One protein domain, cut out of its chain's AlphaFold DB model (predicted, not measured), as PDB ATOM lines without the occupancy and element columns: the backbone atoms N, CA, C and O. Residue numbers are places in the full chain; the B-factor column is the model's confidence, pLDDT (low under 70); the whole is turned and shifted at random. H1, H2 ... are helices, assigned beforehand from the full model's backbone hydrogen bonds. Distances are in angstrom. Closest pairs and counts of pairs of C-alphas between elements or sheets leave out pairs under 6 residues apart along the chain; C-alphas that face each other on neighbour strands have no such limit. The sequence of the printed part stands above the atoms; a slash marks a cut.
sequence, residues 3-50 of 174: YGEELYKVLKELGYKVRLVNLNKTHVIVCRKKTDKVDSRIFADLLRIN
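What this domain is: This is residues 3 to 50 of the 174 residues of an uncharacterized protein of Thermoplasmatales archaeon (UniProt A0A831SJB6). Picture an open, loosely joined chain of three helices in two groups: H1 sits by itself at one end of the longest axis, and H2 and H3 sit near each other, set crosswise, at the other end. The stretched-out residues 14 to 22 bridge the space between H1 and H2, and no two helices clearly touch. The printed part has 48 residues with three named helices, in the order H1, H2, H3, and no named strand; the class is all helix, with 32 of the 48 residues in the helices. The whole is loose, with a radius of gyration of the C-alphas of 12.3 A, and the C-alphas span 34 by 23 by 18 A along their three main axes.

Where its parts are: Find C-alpha 3 at (258.489, 128.418, 174.104); from there H1, residues 3 to 13, runs 15.8 A to C-alpha 13 at (262.510, 119.509, 161.643). Go on through residues 14 to 22 to C-alpha 23 at (245.971, 133.149, 169.996), where H2, residues 23 to 30, begins; it is 9.8 A long. After residues 31 to 35 look for H3, residues 36 to 48, the longest helix with 13 residues; it runs 18.2 A and ends at C-alpha 48 at (239.040, 124.445, 156.286).

How they stand to each other: Begin at H1 and look for C-alphas of the other helices within 8 A of its own: H1 and H2 are apart, and so are H1 and H3. Then compare H2 with H3, which are close but not clearly touching, with 1 pair of C-alphas within 8 A. Their closest C-alphas are those of Val 30 and Ile 42, 7.0 A apart, and their centres are 11.7 A apart. Their lines are about perpendicular, at 81 degrees. In the backbones of H1 and H3, each O i to N i+4 pair is within hydrogen-bond range; in H2 it is 3 of 4.

The domain as a whole: Look at Glu 13 and Arg 32 for the two C-alphas farthest apart, 34.4 A; those of Tyr 3 and Asn 50, the first and last printed residues, are 25.5 A apart. The printed part has no cut. The link from H1 to H2, 9 residues, is short, and the link from H2 to H3, 5 residues, is tight. Residues 10 to 15, of which 10 to 13 belong to H1, stand free, as do residues 32 to 37. In the B-factor column the mean pLDDT of the printed part is 77.5; the model is under 70 at residues 3 to 5, 26 to 32 and 34.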
ATOM      1  N   TYR A   3     258.740 129.841 174.379       55.78
ATOM      2  CA  TYR A   3     258.489 128.418 174.104       55.78
ATOM      3  C   TYR A   3     257.845 128.104 172.743       55.78
ATOM      4  O   TYR A   3     257.987 126.991 172.250       55.78
ATOM      5  N   GLY A   4     257.134 129.055 172.130       67.81
ATOM      6  CA  GLY A   4     256.418 128.806 170.874       67.81
ATOM      7  C   GLY A   4     257.322 128.680 169.645       67.81
ATOM      8  O   GLY A   4     257.019 127.893 168.754       67.81
ATOM      9  N   GLU A   5     258.426 129.433 169.594       69.50
ATOM     10  CA  GLU A   5     259.343 129.422 168.443       69.50
ATOM     11  C   GLU A   5     260.185 128.138 168.420       69.50
ATOM     12  O   GLU A   5     260.320 127.514 167.370       69.50
ATOM     13  N   GLU A   6     260.669 127.692 169.580       74.44
ATOM     14  CA  GLU A   6     261.491 126.480 169.688       74.44
ATOM     15  C   GLU A   6     260.695 125.216 169.345       74.44
ATOM     16  O   GLU A   6     261.133 124.373 168.566       74.44
ATOM     17  N   LEU A   7     259.461 125.122 169.849       80.81
ATOM     18  CA  LEU A   7     258.568 124.016 169.517       80.81
ATOM     19  C   LEU A   7     258.218 123.998 168.021       80.81
ATOM     20  O   LEU A   7     258.139 122.928 167.420       80.81
ATOM     21  N   TYR A   8     258.031 125.172 167.408       82.25
ATOM     22  CA  TYR A   8     257.796 125.283 165.969       82.25
ATOM     23  C   TYR A   8     258.985 124.754 165.157       82.25
ATOM     24  O   TYR A   8     258.770 124.019 164.193       82.25
ATOM     25  N   LYS A   9     260.223 125.080 165.557       80.56
ATOM     26  CA  LYS A   9     261.445 124.574 164.914       80.56
ATOM     27  C   LYS A   9     261.521 123.051 164.993       80.56
ATOM     28  O   LYS A   9     261.577 122.406 163.949       80.56
ATOM     29  N   VAL A  10     261.394 122.483 166.193       85.81
ATOM     30  CA  VAL A  10     261.457 121.028 166.418       85.81
ATOM     31  C   VAL A  10     260.393 120.285 165.608       85.81
ATOM     32  O   VAL A  10     260.688 119.310 164.923       85.81
ATOM     33  N   LEU A  11     259.142 120.751 165.628       85.88
ATOM     34  CA  LEU A  11     258.064 120.108 164.871       85.88
ATOM     35  C   LEU A  11     258.273 120.205 163.350       85.88
ATOM     36  O   LEU A  11     257.911 119.280 162.622       85.88
ATOM     37  N   LYS A  12     258.864 121.301 162.866       84.19
ATOM     38  CA  LYS A  12     259.193 121.475 161.447       84.19
ATOM     39  C   LYS A  12     260.363 120.583 161.020       84.19
ATOM     40  O   LYS A  12     260.300 120.002 159.941       84.19
ATOM     41  N   GLU A  13     261.386 120.436 161.860       86.12
ATOM     42  CA  GLU A  13     262.510 119.509 161.643       86.12
ATOM     43  C   GLU A  13     262.049 118.050 161.597       86.12
ATOM     44  O   GLU A  13     262.525 117.273 160.774       86.12
ATOM     45  N   LEU A  14     261.048 117.697 162.404       90.44
ATOM     46  CA  LEU A  14     260.393 116.388 162.376       90.44
ATOM     47  C   LEU A  14     259.490 116.168 161.142       90.44
ATOM     48  O   LEU A  14     258.889 115.104 161.007       90.44
ATOM     49  N   GLY A  15     259.376 117.150 160.240       88.81
ATOM     50  CA  GLY A  15     258.633 117.034 158.981       88.81
ATOM     51  C   GLY A  15     257.130 117.312 159.083       88.81
ATOM     52  O   GLY A  15     256.398 117.075 158.121       88.81
ATOM     53  N   TYR A  16     256.639 117.832 160.212       86.81
ATOM     54  CA  TYR A  16     255.223 118.175 160.349       86.81
ATOM     55  C   TYR A  16     254.882 119.501 159.657       86.81
ATOM     56  O   TYR A  16     255.641 120.474 159.680       86.81
ATOM     57  N   LYS A  17     253.671 119.580 159.092       80.38
ATOM     58  CA  LYS A  17     253.104 120.832 158.572       80.38
ATOM     59  C   LYS A  17     252.555 121.668 159.730       80.38
ATOM     60  O   LYS A  17     251.403 121.509 160.127       80.38
ATOM     61  N   VAL A  18     253.385 122.558 160.269       81.12
ATOM     62  CA  VAL A  18     253.033 123.410 161.415       81.12
ATOM     63  C   VAL A  18     252.571 124.788 160.946       81.12
ATOM     64  O   VAL A  18     253.208 125.419 160.107       81.12
ATOM     65  N   ARG A  19     251.467 125.268 161.521       78.56
ATOM     66  CA  ARG A  19     250.910 126.611 161.314       78.56
ATOM     67  C   ARG A  19     250.928 127.346 162.651       78.56
ATOM     68  O   ARG A  19     250.331 126.862 163.610       78.56
ATOM     69  N   LEU A  20     251.608 128.491 162.734       79.56
ATOM     70  CA  LEU A  20     251.644 129.302 163.954       79.56
ATOM     71  C   LEU A  20     250.561 130.382 163.906       79.56
ATOM     72  O   LEU A  20     250.395 131.053 162.891       79.56
ATOM     73  N   VAL A  21     249.840 130.575 165.010       79.06
ATOM     74  CA  VAL A  21     248.691 131.490 165.077       79.06
ATOM     75  C   VAL A  21     248.799 132.397 166.289       79.06
ATOM     76  O   VAL A  21     249.195 131.976 167.376       79.06
ATOM     77  N   ASN A  22     248.393 133.658 166.129       75.88
ATOM     78  CA  ASN A  22     248.258 134.565 167.259       75.88
ATOM     79  C   ASN A  22     246.955 134.262 168.010       75.88
ATOM     80  O   ASN A  22     245.875 134.695 167.598       75.88
ATOM     81  N   LEU A  23     247.082 133.546 169.127       70.19
ATOM     82  CA  LEU A  23     245.971 133.149 169.996       70.19
ATOM     83  C   LEU A  23     245.147 134.341 170.494       70.19
ATOM     84  O   LEU A  23     243.924 134.273 170.513       70.19
ATOM     85  N   ASN A  24     245.785 135.462 170.839       71.44
ATOM     86  CA  ASN A  24     245.057 136.632 171.335       71.44
ATOM     87  C   ASN A  24     244.151 137.226 170.255       71.44
ATOM     88  O   ASN A  24     243.015 137.584 170.536       71.44
ATOM     89  N   LYS A  25     244.630 137.307 169.009       70.19
ATOM     90  CA  LYS A  25     243.821 137.827 167.897       70.19
ATOM     91  C   LYS A  25     242.719 136.856 167.490       70.19
ATOM     92  O   LYS A  25     241.608 137.289 167.210       70.19
ATOM     93  N   THR A  26     243.014 135.558 167.476       69.62
ATOM     94  CA  THR A  26     242.019 134.538 167.120       69.62
ATOM     95  C   THR A  26     240.928 134.431 168.167       69.62
ATOM     96  O   THR A  26     239.768 134.506 167.792       69.62
ATOM     97  N   HIS A  27     241.244 134.366 169.464       69.75
ATOM     98  CA  HIS A  27     240.217 134.265 170.510       69.75
ATOM     99  C   HIS A  27     239.217 135.426 170.499       69.75
ATOM    100  O   HIS A  27     238.031 135.183 170.703       69.75
ATOM    101  N   VAL A  28     239.660 136.653 170.196       65.44
ATOM    102  CA  VAL A  28     238.766 137.820 170.055       65.44
ATOM    103  C   VAL A  28     237.701 137.595 168.976       65.44
ATOM    104  O   VAL A  28     236.569 138.041 169.130       65.44
ATOM    105  N   ILE A  29     238.054 136.887 167.904       64.12
ATOM    106  CA  ILE A  29     237.171 136.594 166.768       64.12
ATOM    107  C   ILE A  29     236.327 135.336 167.035       64.12
ATOM    108  O   ILE A  29     235.206 135.214 166.553       64.12
ATOM    109  N   VAL A  30     236.875 134.391 167.798       65.38
ATOM    110  CA  VAL A  30     236.473 132.981 167.766       65.38
ATOM    111  C   VAL A  30     235.671 132.545 168.985       65.38
ATOM    112  O   VAL A  30     234.724 131.778 168.836       65.38
ATOM    113  N   CYS A  31     236.030 132.970 170.201       66.00
ATOM    114  CA  CYS A  31     235.451 132.335 171.382       66.00
ATOM    115  C   CYS A  31     235.407 133.238 172.614       66.00
ATOM    116  O   CYS A  31     236.409 133.816 173.025       66.00
ATOM    117  N   ARG A  32     234.243 133.277 173.275       65.31
ATOM    118  CA  ARG A  32     234.058 133.947 174.574       65.31
ATOM    119  C   ARG A  32     234.598 133.136 175.760       65.31
ATOM    120  O   ARG A  32     234.857 133.720 176.807       65.31
ATOM    121  N   LYS A  33     234.747 131.809 175.630       71.25
ATOM    122  CA  LYS A  33     235.179 130.915 176.721       71.25
ATOM    123  C   LYS A  33     236.185 129.876 176.221       71.25
ATOM    124  O   LYS A  33     235.839 129.004 175.432       71.25
ATOM    125  N   LYS A  34     237.418 129.951 176.724       67.44
ATOM    126  CA  LYS A  34     238.513 129.049 176.353       67.44
ATOM    127  C   LYS A  34     238.258 127.638 176.885       67.44
ATOM    128  O   LYS A  34     238.146 127.445 178.094       67.44
ATOM    129  N   THR A  35     238.140 126.671 175.985       78.12
ATOM    130  CA  THR A  35     238.032 125.241 176.308       78.12
ATOM    131  C   THR A  35     238.626 124.452 175.150       78.12
ATOM    132  O   THR A  35     238.212 124.661 174.011       78.12
ATOM    133  N   ASP A  36     239.527 123.507 175.430       78.62
ATOM    134  CA  ASP A  36     240.313 122.804 174.399       78.62
ATOM    135  C   ASP A  36     239.443 122.131 173.323       78.62
ATOM    136  O   ASP A  36     239.796 122.107 172.143       78.62
ATOM    137  N   LYS A  37     238.255 121.640 173.706       81.56
ATOM    138  CA  LYS A  37     237.265 121.065 172.782       81.56
ATOM    139  C   LYS A  37     236.700 122.097 171.800       81.56
ATOM    140  O   LYS A  37     236.543 121.795 170.619       81.56
ATOM    141  N   VAL A  38     236.345 123.282 172.292       79.81
ATOM    142  CA  VAL A  38     235.766 124.351 171.467       79.81
ATOM    143  C   VAL A  38     236.853 124.966 170.593       79.81
ATOM    144  O   VAL A  38     236.643 125.132 169.397       79.81
ATOM    145  N   ASP A  39     238.037 125.200 171.159       77.75
ATOM    146  CA  ASP A  39     239.162 125.792 170.441       77.75
ATOM    147  C   ASP A  39     239.628 124.882 169.293       77.75
ATOM    148  O   ASP A  39     239.768 125.349 168.164       77.75
ATOM    149  N   SER A  40     239.756 123.567 169.521       83.19
ATOM    150  CA  SER A  40     240.143 122.609 168.469       83.19
ATOM    151  C   SER A  40     239.152 122.582 167.306       83.19
ATOM    152  O   SER A  40     239.555 122.542 166.142       83.19
ATOM    153  N   ARG A  41     237.845 122.629 167.606       83.00
ATOM    154  CA  ARG A  41     236.797 122.644 166.580       83.00
ATOM    155  C   ARG A  41     236.871 123.913 165.741       83.00
ATOM    156  O   ARG A  41     236.844 123.826 164.519       83.00
ATOM    157  N   ILE A  42     237.016 125.072 166.381       81.88
ATOM    158  CA  ILE A  42     237.032 126.334 165.646       81.88
ATOM    159  C   ILE A  42     238.331 126.488 164.850       81.88
ATOM    160  O   ILE A  42     238.290 126.958 163.719       81.88
ATOM    161  N   PHE A  43     239.473 126.025 165.364       82.50
ATOM    162  CA  PHE A  43     240.702 125.986 164.568       82.50
ATOM    163  C   PHE A  43     240.580 125.071 163.349       82.50
ATOM    164  O   PHE A  43     241.042 125.448 162.273       82.50
ATOM    165  N   ALA A  44     239.931 123.910 163.481       83.88
ATOM    166  CA  ALA A  44     239.668 123.034 162.344       83.88
ATOM    167  C   ALA A  44     238.765 123.717 161.304       83.88
ATOM    168  O   ALA A  44     239.070 123.673 160.113       83.88
ATOM    169  N   ASP A  45     237.704 124.394 161.745       85.44
ATOM    170  CA  ASP A  45     236.802 125.127 160.855       85.44
ATOM    171  C   ASP A  45     237.534 126.284 160.148       85.44
ATOM    172  O   ASP A  45     237.457 126.392 158.925       85.44
ATOM    173  N   LEU A  46     238.334 127.076 160.875       83.06
ATOM    174  CA  LEU A  46     239.165 128.159 160.325       83.06
ATOM    175  C   LEU A  46     240.200 127.668 159.307       83.06
ATOM    176  O   LEU A  46     240.434 128.329 158.295       83.06
ATOM    177  N   LEU A  47     240.816 126.513 159.565       82.88
ATOM    178  CA  LEU A  47     241.749 125.874 158.639       82.88
ATOM    179  C   LEU A  47     241.046 125.417 157.358       82.88
ATOM    180  O   LEU A  47     241.606 125.578 156.276       82.88
ATOM    181  N   ARG A  48     239.822 124.882 157.458       84.00
ATOM    182  CA  ARG A  48     239.040 124.445 156.286       84.00
ATOM    183  C   ARG A  48     238.669 125.603 155.371       84.00
ATOM    184  O   ARG A  48     238.689 125.430 154.159       84.00
ATOM    185  N   ILE A  49     238.357 126.766 155.940       86.62
ATOM    186  CA  ILE A  49     238.015 127.975 155.176       86.62
ATOM    187  C   ILE A  49     239.238 128.837 154.819       86.62
ATOM    188  O   ILE A  49     239.071 129.931 154.290       86.62
ATOM    189  N   ASN A  50     240.458 128.367 155.120       78.81
ATOM    190  CA  ASN A  50     241.723 129.081 154.903       78.81
ATOM    191  C   ASN A  50     241.750 130.510 155.496       78.81
ATOM    192  O   ASN A  50     242.382 131.409 154.951       78.81
TER     193      ASN A  50